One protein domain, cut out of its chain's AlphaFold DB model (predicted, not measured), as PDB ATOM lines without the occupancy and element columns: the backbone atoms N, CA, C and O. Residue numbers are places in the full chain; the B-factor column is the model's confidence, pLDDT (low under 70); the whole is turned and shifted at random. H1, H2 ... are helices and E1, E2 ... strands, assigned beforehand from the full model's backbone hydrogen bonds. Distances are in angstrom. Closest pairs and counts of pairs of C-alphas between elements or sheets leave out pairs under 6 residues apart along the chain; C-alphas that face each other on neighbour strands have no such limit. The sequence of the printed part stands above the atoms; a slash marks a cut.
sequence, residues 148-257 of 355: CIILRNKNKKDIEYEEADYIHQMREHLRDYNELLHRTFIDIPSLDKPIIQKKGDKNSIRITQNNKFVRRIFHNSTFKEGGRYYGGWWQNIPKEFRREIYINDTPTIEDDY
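This is residues 148 to 257 of the 355 residues of an uncharacterized protein of alpha proteobacterium IMCC14465 (UniProt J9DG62). A small, twisted sheet of three strands, E1, E4 and E5, has one long helix, H1, over one of its faces. Beyond the end of the sheet where E4 begins and E5 ends lies a second part, made of the small hairpin E2 and E3, two very short helices, H2 and H3, and much loop. The 110 printed residues hold three named helices and five named strands, in the order E1 H1 E2 E3 E4 E5 H2 H3; the class is mixed, helices and strands, with under half of the residues in named elements. The larger sheet has the order E1 E4 E5 and is mixed; E2 and E3 are antiparallel. The whole is only just loose, close to compact, with a radius of gyration of the C-alphas of 16.2 A and spans of 47 by 32 by 28 A.

In the larger sheet, E4, residues 214 to 219, is the inner strand. E1, residues 149 to 152, is its parallel neighbour, with N 150 and O 216 within hydrogen-bond range at 2.9 A. E5, residues 222 to 231, forms an antiparallel hairpin with E4, with N 230 and O 215 at 2.7 A, and bends by 87 degrees at residue 225. The sheet is only just strongly twisted, its C-alphas lying up to 4.1 A off the best plane. H1, residues 165 to 183, is on this sheet at a height over the sheet of 8.2 A, in two layers, a helix on one face of a sheet. It lies over E1 and, only just, over E4, on which 3 of its C-alphas fall. It runs only just along the strands, at 27 degrees to E1 on the local plane. The closest C-alphas of H1 and E4 are those of Asn 178 and Val 214, 6.4 A apart. E2, residues 195 to 197, and E3, residues 204 to 206, form an antiparallel hairpin, with N 196 and O 205 at 2.8 A. H2, residues 233 to 236, is not on the larger sheet; its closest C-alpha pair with E3 is Trp 233 and Arg 206, 7.0 A. H3, residues 239 to 242, is close to H2 but not clearly touching it, the C-alphas of Trp 234 and Arg 242 being 7.2 A apart. In H1 every O i to N i+4 pair is within hydrogen-bond range; H2 and H3 are too short for such a pair.

E1 begins at C-alpha 149 (32.352, -0.673, 17.350). H1 is 27.5 A long, E5 20.4 A and E4 16.3 A. H3 ends at C-alpha 242 (42.168, -23.205, 9.789).

The farthest C-alphas, those of Glu 162 and Asp 192, are 46.7 A apart. The printed part has no cut. The links E1 to H1 and H1 to E2 are long. Residues 243 to 257 hold no named element, but residues 246 to 247 pair antiparallel with residues 186 to 187. Residues 199 to 202 have pLDDT under 70.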
ATOM      1  N   CYS A 148      35.889   0.801  15.717       96.50
ATOM      2  CA  CYS A 148      35.893  -0.654  15.808       96.50
ATOM      3  C   CYS A 148      34.569  -1.199  16.363       96.50
ATOM      4  O   CYS A 148      34.309  -2.397  16.243       96.50
ATOM      5  N   ILE A 149      33.696  -0.336  16.887       97.81
ATOM      6  CA  ILE A 149      32.352  -0.673  17.350       97.81
ATOM      7  C   ILE A 149      31.325  -0.190  16.330       97.81
ATOM      8  O   ILE A 149      31.127   1.009  16.128       97.81
ATOM      9  N   ILE A 150      30.647  -1.137  15.685       97.69
ATOM     10  CA  ILE A 150      29.693  -0.866  14.608       97.69
ATOM     11  C   ILE A 150      28.277  -1.137  15.099       97.69
ATOM     12  O   ILE A 150      27.973  -2.257  15.505       97.69
ATOM     13  N   LEU A 151      27.391  -0.149  14.990       98.06
ATOM     14  CA  LEU A 151      25.961  -0.327  15.222       98.06
ATOM     15  C   LEU A 151      25.211  -0.318  13.892       98.06
ATOM     16  O   LEU A 151      25.305   0.640  13.126       98.06
ATOM     17  N   ARG A 152      24.439  -1.373  13.621       97.81
ATOM     18  CA  ARG A 152      23.596  -1.479  12.424       97.81
ATOM     19  C   ARG A 152      22.126  -1.376  12.758       97.81
ATOM     20  O   ARG A 152      21.666  -1.976  13.722       97.81
ATOM     21  N   ASN A 153      21.366  -0.710  11.898       96.62
ATOM     22  CA  ASN A 153      19.907  -0.755  11.952       96.62
ATOM     23  C   ASN A 153      19.346  -2.056  11.340       96.62
ATOM     24  O   ASN A 153      20.081  -2.886  10.796       96.62
ATOM     25  N   LYS A 154      18.015  -2.213  11.370       94.19
ATOM     26  CA  LYS A 154      17.291  -3.376  10.807       94.19
ATOM     27  C   LYS A 154      17.553  -3.609   9.311       94.19
ATOM     28  O   LYS A 154      17.434  -4.729   8.826       94.19
ATOM     29  N   ASN A 155      17.965  -2.565   8.589       94.62
ATOM     30  CA  ASN A 155      18.310  -2.615   7.166       94.62
ATOM     31  C   ASN A 155      19.807  -2.889   6.928       94.62
ATOM     32  O   ASN A 155      20.299  -2.660   5.825       94.62
ATOM     33  N   LYS A 156      20.542  -3.337   7.959       93.25
ATOM     34  CA  LYS A 156      21.991  -3.608   7.935       93.25
ATOM     35  C   LYS A 156      22.856  -2.389   7.581       93.25
ATOM     36  O   LYS A 156      24.006  -2.561   7.187       93.25
ATOM     37  N   LYS A 157      22.324  -1.170   7.720       93.94
ATOM     38  CA  LYS A 157      23.090   0.067   7.516       93.94
ATOM     39  C   LYS A 157      23.747   0.482   8.824       93.94
ATOM     40  O   LYS A 157      23.067   0.503   9.849       93.94
ATOM     41  N   ASP A 158      25.025   0.834   8.754       95.19
ATOM     42  CA  ASP A 158      25.777   1.379   9.882       95.19
ATOM     43  C   ASP A 158      25.203   2.764  10.257       95.19
ATOM     44  O   ASP A 158      24.901   3.582   9.377       95.19
ATOM     45  N   ILE A 159      24.991   3.000  11.553       95.81
ATOM     46  CA  ILE A 159      24.376   4.215  12.111       95.81
ATOM     47  C   ILE A 159      25.219   4.793  13.252       95.81
ATOM     48  O   ILE A 159      25.970   4.069  13.906       95.81
ATOM     49  N   GLU A 160      25.089   6.097  13.476       96.69
ATOM     50  CA  GLU A 160      25.677   6.784  14.631       96.69
ATOM     51  C   GLU A 160      25.007   6.333  15.941       96.69
ATOM     52  O   GLU A 160      23.884   5.819  15.924       96.69
ATOM     53  N   TYR A 161      25.689   6.525  17.071       96.38
ATOM     54  CA  TYR A 161      25.187   6.185  18.404       96.38
ATOM     55  C   TYR A 161      25.754   7.110  19.483       96.38
ATOM     56  O   TYR A 161      26.800   7.726  19.304       96.38
ATOM     57  N   GLU A 162      25.067   7.224  20.609       94.62
ATOM     58  CA  GLU A 162      25.559   8.012  21.740       94.62
ATOM     59  C   GLU A 162      26.665   7.260  22.485       94.62
ATOM     60  O   GLU A 162      26.654   6.029  22.562       94.62
ATOM     61  N   GLU A 163      27.643   7.999  23.006       94.31
ATOM     62  CA  GLU A 163      28.713   7.411  23.809       94.31
ATOM     63  C   GLU A 163      28.191   6.999  25.189       94.31
ATOM     64  O   GLU A 163      27.339   7.661  25.781       94.31
ATOM     65  N   ALA A 164      28.734   5.902  25.707       95.38
ATOM     66  CA  ALA A 164      28.483   5.412  27.055       95.38
ATOM     67  C   ALA A 164      29.746   4.727  27.587       95.38
ATOM     68  O   ALA A 164      30.521   4.170  26.804       95.38
ATOM     69  N   ASP A 165      29.931   4.703  28.906       96.69
ATOM     70  CA  ASP A 165      31.160   4.190  29.533       96.69
ATOM     71  C   ASP A 165      31.487   2.751  29.115       96.69
ATOM     72  O   ASP A 165      32.628   2.431  28.782       96.69
ATOM     73  N   TYR A 166      30.475   1.880  29.044       94.81
ATOM     74  CA  TYR A 166      30.663   0.490  28.617       94.81
ATOM     75  C   TYR A 166      31.070   0.373  27.136       94.81
ATOM     76  O   TYR A 166      31.764  -0.571  26.758       94.81
ATOM     77  N   ILE A 167      30.653   1.323  26.287       95.88
ATOM     78  CA  ILE A 167      31.058   1.384  24.877       95.88
ATOM     79  C   ILE A 167      32.512   1.831  24.785       95.88
ATOM     80  O   ILE A 167      33.279   1.241  24.026       95.88
ATOM     81  N   HIS A 168      32.899   2.826  25.583       95.62
ATOM     82  CA  HIS A 168      34.276   3.294  25.654       95.62
ATOM     83  C   HIS A 168      35.229   2.174  26.096       95.62
ATOM     84  O   HIS A 168      36.169   1.870  25.370       95.62
ATOM     85  N   GLN A 169      34.929   1.477  27.197       96.38
ATOM     86  CA  GLN A 169      35.736   0.343  27.675       96.38
ATOM     87  C   GLN A 169      35.875  -0.758  26.614       96.38
ATOM     88  O   GLN A 169      36.967  -1.241  26.326       96.38
ATOM     89  N   MET A 170      34.759  -1.128  25.980       96.06
ATOM     90  CA  MET A 170      34.748  -2.116  24.903       96.06
ATOM     91  C   MET A 170      35.599  -1.683  23.701       96.06
ATOM     92  O   MET A 170      36.253  -2.523  23.080       96.06
ATOM     93  N   ARG A 171      35.573  -0.392  23.358       96.69
ATOM     94  CA  ARG A 171      36.356   0.178  22.260       96.69
ATOM     95  C   ARG A 171      37.848   0.138  22.567       96.69
ATOM     96  O   ARG A 171      38.601  -0.295  21.703       96.69
ATOM     97  N   GLU A 172      38.263   0.539  23.765       96.12
ATOM     98  CA  GLU A 172      39.677   0.520  24.165       96.12
ATOM     99  C   GLU A 172      40.237  -0.909  24.147       96.12
ATOM    100  O   GLU A 172      41.221  -1.166  23.460       96.12
ATOM    101  N   HIS A 173      39.527  -1.881  24.733       96.62
ATOM    102  CA  HIS A 173      39.944  -3.290  24.669       96.62
ATOM    103  C   HIS A 173      40.083  -3.804  23.228       96.62
ATOM    104  O   HIS A 173      40.999  -4.561  22.902       96.62
ATOM    105  N   LEU A 174      39.166  -3.413  22.337       97.12
ATOM    106  CA  LEU A 174      39.226  -3.828  20.939       97.12
ATOM    107  C   LEU A 174      40.311  -3.078  20.148       97.12
ATOM    108  O   LEU A 174      40.848  -3.630  19.186       97.12
ATOM    109  N   ARG A 175      40.669  -1.850  20.529       96.06
ATOM    110  CA  ARG A 175      41.828  -1.138  19.970       96.06
ATOM    111  C   ARG A 175      43.125  -1.835  20.349       96.06
ATOM    112  O   ARG A 175      43.908  -2.130  19.450       96.06
ATOM    113  N   ASP A 176      43.289  -2.201  21.617       95.75
ATOM    114  CA  ASP A 176      44.454  -2.959  22.089       95.75
ATOM    115  C   ASP A 176      44.587  -4.296  21.351       95.75
ATOM    116  O   ASP A 176      45.667  -4.663  20.881       95.75
ATOM    117  N   TYR A 177      43.468  -5.004  21.169       96.25
ATOM    118  CA  TYR A 177      43.448  -6.243  20.396       96.25
ATOM    119  C   TYR A 177      43.818  -6.021  18.921       96.25
ATOM    120  O   TYR A 177      44.582  -6.797  18.351       96.25
ATOM    121  N   ASN A 178      43.325  -4.952  18.290       96.00
ATOM    122  CA  ASN A 178      43.686  -4.621  16.911       96.00
ATOM    123  C   ASN A 178      45.162  -4.241  16.755       96.00
ATOM    124  O   ASN A 178      45.775  -4.629  15.760       96.00
ATOM    125  N   GLU A 179      45.743  -3.530  17.722       93.44
ATOM    126  CA  GLU A 179      47.172  -3.208  17.728       93.44
ATOM    127  C   GLU A 179      48.017  -4.480  17.901       93.44
ATOM    128  O   GLU A 179      48.985  -4.688  17.166       93.44
ATOM    129  N   LEU A 180      47.602  -5.394  18.791       95.38
ATOM    130  CA  LEU A 180      48.207  -6.723  18.913       95.38
ATOM    131  C   LEU A 180      48.153  -7.481  17.580       95.38
ATOM    132  O   LEU A 180      49.173  -8.003  17.132       95.38
ATOM    133  N   LEU A 181      46.991  -7.534  16.929       94.94
ATOM    134  CA  LEU A 181      46.847  -8.206  15.639       94.94
ATOM    135  C   LEU A 181      47.721  -7.558  14.565       94.94
ATOM    136  O   LEU A 181      48.330  -8.271  13.772       94.94
ATOM    137  N   HIS A 182      47.811  -6.226  14.535       91.12
ATOM    138  CA  HIS A 182      48.617  -5.494  13.562       91.12
ATOM    139  C   HIS A 182      50.097  -5.899  13.625       91.12
ATOM    140  O   HIS A 182      50.646  -6.288  12.591       91.12
ATOM    141  N   ARG A 183      50.693  -5.910  14.825       91.44
ATOM    142  CA  ARG A 183      52.105  -6.283  15.046       91.44
ATOM    143  C   ARG A 183      52.401  -7.785  14.965       91.44
ATOM    144  O   ARG A 183      53.562  -8.170  14.931       91.44
ATOM    145  N   THR A 184      51.372  -8.629  14.978       94.56
ATOM    146  CA  THR A 184      51.523 -10.092  14.980       94.56
ATOM    147  C   THR A 184      51.558 -10.624  13.556       94.56
ATOM    148  O   THR A 184      50.635 -10.356  12.790       94.56
ATOM    149  N   PHE A 185      52.568 -11.406  13.188       94.75
ATOM    150  CA  PHE A 185      52.587 -12.080  11.893       94.75
ATOM    151  C   PHE A 185      51.629 -13.277  11.930       94.75
ATOM    152  O   PHE A 185      51.760 -14.148  12.786       94.75
ATOM    153  N   ILE A 186      50.632 -13.297  11.044       95.88
ATOM    154  CA  ILE A 186      49.659 -14.398  10.944       95.88
ATOM    155  C   ILE A 186      49.654 -14.875   9.500       95.88
ATOM    156  O   ILE A 186      49.404 -14.062   8.605       95.88
ATOM    157  N   ASP A 187      49.908 -16.157   9.275       96.00
ATOM    158  CA  ASP A 187      50.057 -16.716   7.930       96.00
ATOM    159  C   ASP A 187      49.611 -18.184   7.864       96.00
ATOM    160  O   ASP A 187      49.235 -18.776   8.875       96.00
ATOM    161  N   ILE A 188      49.624 -18.752   6.662       96.38
ATOM    162  CA  ILE A 188      49.453 -20.178   6.396       96.38
ATOM    163  C   ILE A 188      50.681 -20.631   5.588       96.38
ATOM    164  O   ILE A 188      50.687 -20.494   4.362       96.38
ATOM    165  N   PRO A 189      51.735 -21.148   6.247       95.00
ATOM    166  CA  PRO A 189      53.038 -21.375   5.615       95.00
ATOM    167  C   PRO A 189      53.035 -22.498   4.570       95.00
ATOM    168  O   PRO A 189      53.962 -22.602   3.774       95.00
ATOM    169  N   SER A 190      52.003 -23.342   4.548       93.81
ATOM    170  CA  SER A 190      51.819 -24.387   3.534       93.81
ATOM    171  C   SER A 190      51.429 -23.840   2.153       93.81
ATOM    172  O   SER A 190      51.415 -24.596   1.182       93.81
ATOM    173  N   LEU A 191      51.086 -22.552   2.041       93.38
ATOM    174  CA  LEU A 191      50.666 -21.936   0.786       93.38
ATOM    175  C   LEU A 191      51.847 -21.315   0.025       93.38
ATOM    176  O   LEU A 191      52.398 -20.302   0.441       93.38
ATOM    177  N   ASP A 192      52.130 -21.812  -1.185       89.62
ATOM    178  CA  ASP A 192      53.124 -21.203  -2.095       89.62
ATOM    179  C   ASP A 192      52.773 -19.761  -2.499       89.62
ATOM    180  O   ASP A 192      53.629 -18.936  -2.826       89.62
ATOM    181  N   LYS A 193      51.471 -19.465  -2.556       89.38
ATOM    182  CA  LYS A 193      50.927 -18.135  -2.833       89.38
ATOM    183  C   LYS A 193      49.931 -17.802  -1.737       89.38
ATOM    184  O   LYS A 193      49.100 -18.656  -1.443       89.38
ATOM    185  N   PRO A 194      49.889 -16.557  -1.237       90.19
ATOM    186  CA  PRO A 194      49.036 -16.173  -0.115       90.19
ATOM    187  C   PRO A 194      47.566 -15.989  -0.543       90.19
ATOM    188  O   PRO A 194      46.957 -14.937  -0.347       90.19
ATOM    189  N   ILE A 195      46.993 -16.984  -1.224       90.62
ATOM    190  CA  ILE A 195      45.660 -16.971  -1.817       90.62
ATOM    191  C   ILE A 195      45.026 -18.354  -1.656       90.62
ATOM    192  O   ILE A 195      45.546 -19.344  -2.161       90.62
ATOM    193  N   ILE A 196      43.841 -18.394  -1.053       90.56
ATOM    194  CA  ILE A 196      42.976 -19.573  -1.001       90.56
ATOM    195  C   ILE A 196      41.850 -19.407  -2.019       90.56
ATOM    196  O   ILE A 196      41.115 -18.417  -1.997       90.56
ATOM    197  N   GLN A 197      41.682 -20.397  -2.892       86.31
ATOM    198  CA  GLN A 197      40.539 -20.467  -3.798       86.31
ATOM    199  C   GLN A 197      39.391 -21.221  -3.134       86.31
ATOM    200  O   GLN A 197      39.539 -22.379  -2.748       86.31
ATOM    201  N   LYS A 198      38.231 -20.576  -3.020       76.56
ATOM    202  CA  LYS A 198      37.017 -21.245  -2.552       76.56
ATOM    203  C   LYS A 198      36.427 -22.083  -3.684       76.56
ATOM    204  O   LYS A 198      36.230 -21.589  -4.791       76.56
ATOM    205  N   LYS A 199      36.110 -23.351  -3.411       69.12
ATOM    206  CA  LYS A 199      35.403 -24.208  -4.376       69.12
ATOM    207  C   LYS A 199      34.049 -23.579  -4.724       69.12
ATOM    208  O   LYS A 199      33.288 -23.230  -3.831       69.12
ATOM    209  N   GLY A 200      33.763 -23.424  -6.017       64.38
ATOM    210  CA  GLY A 200      32.486 -22.888  -6.509       64.38
ATOM    211  C   GLY A 200      32.305 -21.368  -6.394       64.38
ATOM    212  O   GLY A 200      31.342 -20.844  -6.950       64.38
ATOM    213  N   ASP A 201      33.226 -20.643  -5.751       62.22
ATOM    214  CA  ASP A 201      33.216 -19.178  -5.696       62.22
ATOM    215  C   ASP A 201      34.244 -18.615  -6.688       62.22
ATOM    216  O   ASP A 201      35.329 -19.162  -6.888       62.22
ATOM    217  N   LYS A 202      33.908 -17.494  -7.325       62.97
ATOM    218  CA  LYS A 202      34.862 -16.742  -8.154       62.97
ATOM    219  C   LYS A 202      35.805 -15.891  -7.304       62.97
ATOM    220  O   LYS A 202      36.787 -15.373  -7.832       62.97
ATOM    221  N   ASN A 203      35.491 -15.714  -6.023       70.31
ATOM    222  CA  ASN A 203      36.283 -14.928  -5.097       70.31
ATOM    223  C   ASN A 203      37.312 -15.805  -4.387       70.31
ATOM    224  O   ASN A 203      36.986 -16.822  -3.774       70.31
ATOM    225  N   SER A 204      38.559 -15.355  -4.424       83.56
ATOM    226  CA  SER A 204      39.626 -15.902  -3.606       83.56
ATOM    227  C   SER A 204      39.720 -15.161  -2.273       83.56
ATOM    228  O   SER A 204      39.323 -13.998  -2.151       83.56
ATOM    229  N   ILE A 205      40.263 -15.826  -1.255       88.56
ATOM    230  CA  ILE A 205      40.667 -15.171  -0.012       88.56
ATOM    231  C   ILE A 205      42.154 -14.935  -0.075       88.56
ATOM    232  O   ILE A 205      42.925 -15.867  -0.275       88.56
ATOM    233  N   ARG A 206      42.552 -13.689   0.149       87.94
ATOM    234  CA  ARG A 206      43.954 -13.339   0.273       87.94
ATOM    235  C   ARG A 206      44.405 -13.406   1.726       87.94
ATOM    236  O   ARG A 206      43.758 -12.820   2.596       87.94
ATOM    237  N   ILE A 207      45.533 -14.065   1.952       91.88
ATOM    238  CA  ILE A 207      46.263 -14.035   3.215       91.88
ATOM    239  C   ILE A 207      47.154 -12.797   3.185       91.88
ATOM    240  O   ILE A 207      47.917 -12.579   2.246       91.88
ATOM    241  N   THR A 208      46.961 -11.883   4.128       88.75
ATOM    242  CA  THR A 208      47.642 -10.583   4.093       88.75
ATOM    243  C   THR A 208      47.722  -9.988   5.486       88.75
ATOM    244  O   THR A 208      46.775 -10.061   6.273       88.75
ATOM    245  N   GLN A 209      48.836  -9.316   5.769       89.56
ATOM    246  CA  GLN A 209      49.019  -8.566   7.011       89.56
ATOM    247  C   GLN A 209      48.169  -7.283   7.045       89.56
ATOM    248  O   GLN A 209      47.956  -6.692   8.099       89.56
ATOM    249  N   ASN A 210      47.605  -6.879   5.904       86.50
ATOM    250  CA  ASN A 210      46.796  -5.671   5.762       86.50
ATOM    251  C   ASN A 210      45.286  -5.877   6.002       86.50
ATOM    252  O   ASN A 210      44.534  -4.896   6.008       86.50
ATOM    253  N   ASN A 211      44.840  -7.121   6.216       89.00
ATOM    254  CA  ASN A 211      43.445  -7.500   6.480       89.00
ATOM    255  C   ASN A 211      43.324  -8.255   7.813       89.00
ATOM    256  O   ASN A 211      42.907  -9.413   7.859       89.00
ATOM    257  N   LYS A 212      43.731  -7.593   8.901       93.00
ATOM    258  CA  LYS A 212      43.653  -8.126  10.272       93.00
ATOM    259  C   LYS A 212      42.745  -7.310  11.194       93.00
ATOM    260  O   LYS A 212      42.501  -7.726  12.314       93.00
ATOM    261  N   PHE A 213      42.219  -6.174  10.729       94.44
ATOM    262  CA  PHE A 213      41.375  -5.304  11.549       94.44
ATOM    263  C   PHE A 213      40.042  -5.982  11.891       94.44
ATOM    264  O   PHE A 213      39.291  -6.394  10.999       94.44
ATOM    265  N   VAL A 214      39.743  -6.058  13.182       96.31
ATOM    266  CA  VAL A 214      38.554  -6.665  13.772       96.31
ATOM    267  C   VAL A 214      37.639  -5.584  14.337       96.31
ATOM    268  O   VAL A 214      38.062  -4.600  14.940       96.31
ATOM    269  N   ARG A 215      36.342  -5.791  14.143       97.00
ATOM    270  CA  ARG A 215      35.253  -4.928  14.595       97.00
ATOM    271  C   ARG A 215      34.273  -5.728  15.425       97.00
ATOM    272  O   ARG A 215      34.050  -6.898  15.135       97.00
ATOM    273  N   ARG A 216      33.605  -5.095  16.379       97.69
ATOM    274  CA  ARG A 216      32.452  -5.671  17.069       97.69
ATOM    275  C   ARG A 216      31.178  -5.093  16.467       97.69
ATOM    276  O   ARG A 216      31.004  -3.877  16.455       97.69
ATOM    277  N   ILE A 217      30.320  -5.950  15.911       97.88
ATOM    278  CA  ILE A 217      29.140  -5.507  15.151       97.88
ATOM    279  C   ILE A 217      27.861  -5.836  15.912       97.88
ATOM    280  O   ILE A 217      27.560  -7.001  16.161       97.88
ATOM    281  N   PHE A 218      27.092  -4.797  16.214       98.06
ATOM    282  CA  PHE A 218      25.775  -4.837  16.835       98.06
ATOM    283  C   PHE A 218      24.674  -4.594  15.802       98.06
ATOM    284  O   PHE A 218      24.904  -4.011  14.736       98.06
ATOM    285  N   HIS A 219      23.466  -5.055  16.106       96.38
ATOM    286  CA  HIS A 219      22.349  -5.079  15.165       96.38
ATOM    287  C   HIS A 219      21.100  -4.389  15.713       96.38
ATOM    288  O   HIS A 219      21.004  -4.057  16.887       96.38
ATOM    289  N   ASN A 220      20.138  -4.157  14.817       95.56
ATOM    290  CA  ASN A 220      18.804  -3.649  15.128       95.56
ATOM    291  C   ASN A 220      18.775  -2.367  15.980       95.56
ATOM    292  O   ASN A 220      17.832  -2.143  16.732       95.56
ATOM    293  N   SER A 221      19.775  -1.500  15.801       97.00
ATOM    294  CA  SER A 221      19.938  -0.243  16.538       97.00
ATOM    295  C   SER A 221      20.041  -0.424  18.061       97.00
ATOM    296  O   SER A 221      19.707   0.490  18.808       97.00
ATOM    297  N   THR A 222      20.498  -1.589  18.530       96.06
ATOM    298  CA  THR A 222      20.689  -1.887  19.954       96.06
ATOM    299  C   THR A 222      22.031  -2.573  20.218       96.06
ATOM    300  O   THR A 222      22.459  -3.452  19.477       96.06
ATOM    301  N   PHE A 223      22.683  -2.215  21.327       96.56
ATOM    302  CA  PHE A 223      23.902  -2.885  21.806       96.56
ATOM    303  C   PHE A 223      23.630  -4.221  22.512       96.56
ATOM    304  O   PHE A 223      24.561  -4.895  22.946       96.56
ATOM    305  N   LYS A 224      22.359  -4.619  22.632       95.00
ATOM    306  CA  LYS A 224      21.953  -5.898  23.234       95.00
ATOM    307  C   LYS A 224      21.901  -7.048  22.225       95.00
ATOM    308  O   LYS A 224      21.756  -8.195  22.629       95.00
ATOM    309  N   GLU A 225      22.007  -6.757  20.928       93.88
ATOM    310  CA  GLU A 225      21.886  -7.755  19.865       93.88
ATOM    311  C   GLU A 225      23.132  -7.786  18.979       93.88
ATOM    312  O   GLU A 225      23.621  -6.756  18.509       93.88
ATOM    313  N   GLY A 226      23.631  -8.993  18.712       94.06
ATOM    314  CA  GLY A 226      24.893  -9.197  18.008       94.06
ATOM    315  C   GLY A 226      26.084  -9.049  18.949       94.06
ATOM    316  O   GLY A 226      26.177  -9.738  19.960       94.06
ATOM    317  N   GLY A 227      27.035  -8.196  18.584       95.62
ATOM    318  CA  GLY A 227      28.259  -7.978  19.346       95.62
ATOM    319  C   GLY A 227      29.330  -9.044  19.112       95.62
ATOM    320  O   GLY A 227      30.247  -9.153  19.923       95.62
ATOM    321  N   ARG A 228      29.238  -9.824  18.027       95.50
ATOM    322  CA  ARG A 228      30.318 -10.729  17.601       95.50
ATOM    323  C   ARG A 228      31.465  -9.930  16.981       95.50
ATOM    324  O   ARG A 228      31.254  -8.847  16.427       95.50
ATOM    325  N   TYR A 229      32.667 -10.490  17.066       97.00
ATOM    326  CA  TYR A 229      33.847  -9.968  16.390       97.00
ATOM    327  C   TYR A 229      33.838 -10.368  14.910       97.00
ATOM    328  O   TYR A 229      33.611 -11.531  14.580       97.00
ATOM    329  N   TYR A 230      34.100  -9.406  14.031       96.12
ATOM    330  CA  TYR A 230      34.128  -9.551  12.579       96.12
ATOM    331  C   TYR A 230      35.349  -8.866  11.976       96.12
ATOM    332  O   TYR A 230      35.615  -7.699  12.261       96.12
ATOM    333  N   GLY A 231      36.036  -9.539  11.065       93.12
ATOM    334  CA  GLY A 231      37.262  -9.049  10.439       93.12
ATOM    335  C   GLY A 231      38.262 -10.180  10.298       93.12
ATOM    336  O   GLY A 231      37.889 -11.335  10.467       93.12
ATOM    337  N   GLY A 232      39.518  -9.854   9.998       93.25
ATOM    338  CA  GLY A 232      40.540 -10.868   9.745       93.25
ATOM    339  C   GLY A 232      40.237 -11.721   8.506       93.25
ATOM    340  O   GLY A 232      39.103 -12.116   8.221       93.25
ATOM    341  N   TRP A 233      41.256 -12.054   7.726       93.25
ATOM    342  CA  TRP A 233      41.047 -12.978   6.608       93.25
ATOM    343  C   TRP A 233      40.652 -14.387   7.099       93.25
ATOM    344  O   TRP A 233      39.850 -15.049   6.438       93.25
ATOM    345  N   TRP A 234      41.113 -14.803   8.288       94.19
ATOM    346  CA  TRP A 234      40.904 -16.146   8.855       94.19
ATOM    347  C   TRP A 234      39.440 -16.487   9.142       94.19
ATOM    348  O   TRP A 234      39.061 -17.650   9.081       94.19
ATOM    349  N   GLN A 235      38.567 -15.504   9.381       93.12
ATOM    350  CA  GLN A 235      37.141 -15.788   9.589       93.12
ATOM    351  C   GLN A 235      36.438 -16.308   8.329       93.12
ATOM    352  O   GLN A 235      35.368 -16.906   8.418       93.12
ATOM    353  N   ASN A 236      37.016 -16.063   7.152       89.38
ATOM    354  CA  ASN A 236      36.388 -16.391   5.879       89.38
ATOM    355  C   ASN A 236      36.955 -17.661   5.239       89.38
ATOM    356  O   ASN A 236      36.363 -18.131   4.259       89.38
ATOM    357  N   ILE A 237      38.076 -18.195   5.743       92.00
ATOM    358  CA  ILE A 237      38.749 -19.339   5.121       92.00
ATOM    359  C   ILE A 237      37.960 -20.641   5.334       92.00
ATOM    360  O   ILE A 237      37.295 -20.804   6.369       92.00
ATOM    361  N   PRO A 238      38.029 -21.576   4.368       89.69
ATOM    362  CA  PRO A 238      37.492 -22.922   4.533       89.69
ATOM    363  C   PRO A 238      38.097 -23.644   5.744       89.69
ATOM    364  O   PRO A 238      39.226 -23.361   6.151       89.69
ATOM    365  N   LYS A 239      37.332 -24.571   6.332       88.94
ATOM    366  CA  LYS A 239      37.682 -25.249   7.592       88.94
ATOM    367  C   LYS A 239      39.029 -25.971   7.501       88.94
ATOM    368  O   LYS A 239      39.794 -25.944   8.457       88.94
ATOM    369  N   GLU A 240      39.329 -26.576   6.356       89.94
ATOM    370  CA  GLU A 240      40.552 -27.339   6.113       89.94
ATOM    371  C   GLU A 240      41.837 -26.514   6.272       89.94
ATOM    372  O   GLU A 240      42.842 -27.075   6.696       89.94
ATOM    373  N   PHE A 241      41.781 -25.199   6.027       93.25
ATOM    374  CA  PHE A 241      42.929 -24.292   6.147       93.25
ATOM    375  C   PHE A 241      43.101 -23.704   7.553       93.25
ATOM    376  O   PHE A 241      44.143 -23.128   7.847       93.25
ATOM    377  N   ARG A 242      42.104 -23.818   8.444       93.19
ATOM    378  CA  ARG A 242      42.168 -23.205   9.789       93.19
ATOM    379  C   ARG A 242      43.247 -23.824  10.665       93.19
ATOM    380  O   ARG A 242      43.992 -23.100  11.309       93.19
ATOM    381  N   ARG A 243      43.394 -25.147  10.588       92.56
ATOM    382  CA  ARG A 243      44.459 -25.908  11.264       92.56
ATOM    383  C   ARG A 243      45.869 -25.596  10.753       92.56
ATOM    384  O   ARG A 243      46.841 -26.060  11.330       92.56
ATOM    385  N   GLU A 244      45.974 -24.879   9.637       95.12
ATOM    386  CA  GLU A 244      47.242 -24.527   8.999       95.12
ATOM    387  C   GLU A 244      47.637 -23.073   9.302       95.12
ATOM    388  O   GLU A 244      48.628 -22.588   8.768       95.12
ATOM    389  N   ILE A 245      46.885 -22.369  10.162       96.44
ATOM    390  CA  ILE A 245      47.220 -21.010  10.598       96.44
ATOM    391  C   ILE A 245      48.408 -21.052  11.563       96.44
ATOM    392  O   ILE A 245      48.410 -21.793  12.548       96.44
ATOM    393  N   TYR A 246      49.398 -20.206  11.299       97.50
ATOM    394  CA  TYR A 246      50.545 -19.965  12.166       97.50
ATOM    395  C   TYR A 246      50.484 -18.540  12.708       97.50
ATOM    396  O   TYR A 246      50.026 -17.611  12.033       97.50
ATOM    397  N   ILE A 247      50.964 -18.368  13.937       97.31
ATOM    398  CA  ILE A 247      51.127 -17.068  14.588       97.31
ATOM    399  C   ILE A 247      52.603 -16.915  14.939       97.31
ATOM    400  O   ILE A 247      53.134 -17.718  15.700       97.31
ATOM    401  N   ASN A 248      53.257 -15.891  14.385       96.56
ATOM    402  CA  ASN A 248      54.698 -15.651  14.508       96.56
ATOM    403  C   ASN A 248      55.509 -16.933  14.245       96.56
ATOM    404  O   ASN A 248      56.271 -17.382  15.101       96.56
ATOM    405  N   ASP A 249      55.247 -17.569  13.099       95.44
ATOM    406  CA  ASP A 249      55.878 -18.822  12.654       95.44
ATOM    407  C   ASP A 249      55.744 -20.005  13.627       95.44
ATOM    408  O   ASP A 249      56.450 -21.005  13.518       95.44
ATOM    409  N   THR A 250      54.779 -19.934  14.545       97.38
ATOM    410  CA  THR A 250      54.471 -21.005  15.494       97.38
ATOM    411  C   THR A 250      53.123 -21.645  15.141       97.38
ATOM    412  O   THR A 250      52.159 -20.908  14.892       97.38
ATOM    413  N   PRO A 251      53.021 -22.991  15.110       96.19
ATOM    414  CA  PRO A 251      51.757 -23.677  14.851       96.19
ATOM    415  C   PRO A 251      50.723 -23.360  15.936       96.19
ATOM    416  O   PRO A 251      51.069 -23.077  17.085       96.19
ATOM    417  N   THR A 252      49.445 -23.431  15.572       95.38
ATOM    418  CA  THR A 252      48.330 -23.114  16.474       95.38
ATOM    419  C   THR A 252      47.499 -24.345  16.830       95.38
ATOM    420  O   THR A 252      47.512 -25.357  16.130       95.38
ATOM    421  N   ILE A 253      46.776 -24.244  17.946       93.06
ATOM    422  CA  ILE A 253      45.726 -25.181  18.356       93.06
ATOM    423  C   ILE A 253      44.420 -24.381  18.401       93.06
ATOM    424  O   ILE A 253      44.401 -23.255  18.898       93.06
ATOM    425  N   GLU A 254      43.349 -24.942  17.840       90.31
ATOM    426  CA  GLU A 254      42.009 -24.351  17.862       90.31
ATOM    427  C   GLU A 254      41.170 -25.044  18.941       90.31
ATOM    428  O   GLU A 254      40.777 -26.199  18.775       90.31
ATOM    429  N   ASP A 255      40.882 -24.325  20.025       90.31
ATOM    430  CA  ASP A 255      39.895 -24.740  21.020       90.31
ATOM    431  C   ASP A 255      38.503 -24.256  20.582       90.31
ATOM    432  O   ASP A 255      38.267 -23.051  20.449       90.31
ATOM    433  N   ASP A 256      37.572 -25.189  20.356       88.56
ATOM    434  CA  ASP A 256      36.199 -24.893  19.923       88.56
ATOM    435  C   ASP A 256      35.156 -25.361  20.947       88.56
ATOM    436  O   ASP A 256      35.288 -26.398  21.603       88.56
ATOM    437  N   TYR A 257      34.067 -24.601  21.051       90.50
ATOM    438  CA  TYR A 257      32.948 -24.928  21.927       90.50
ATOM    439  C   TYR A 257      31.966 -25.862  21.221       90.50
ATOM    440  O   TYR A 257      31.182 -25.457  20.354       90.50
TER     441      TYR A 257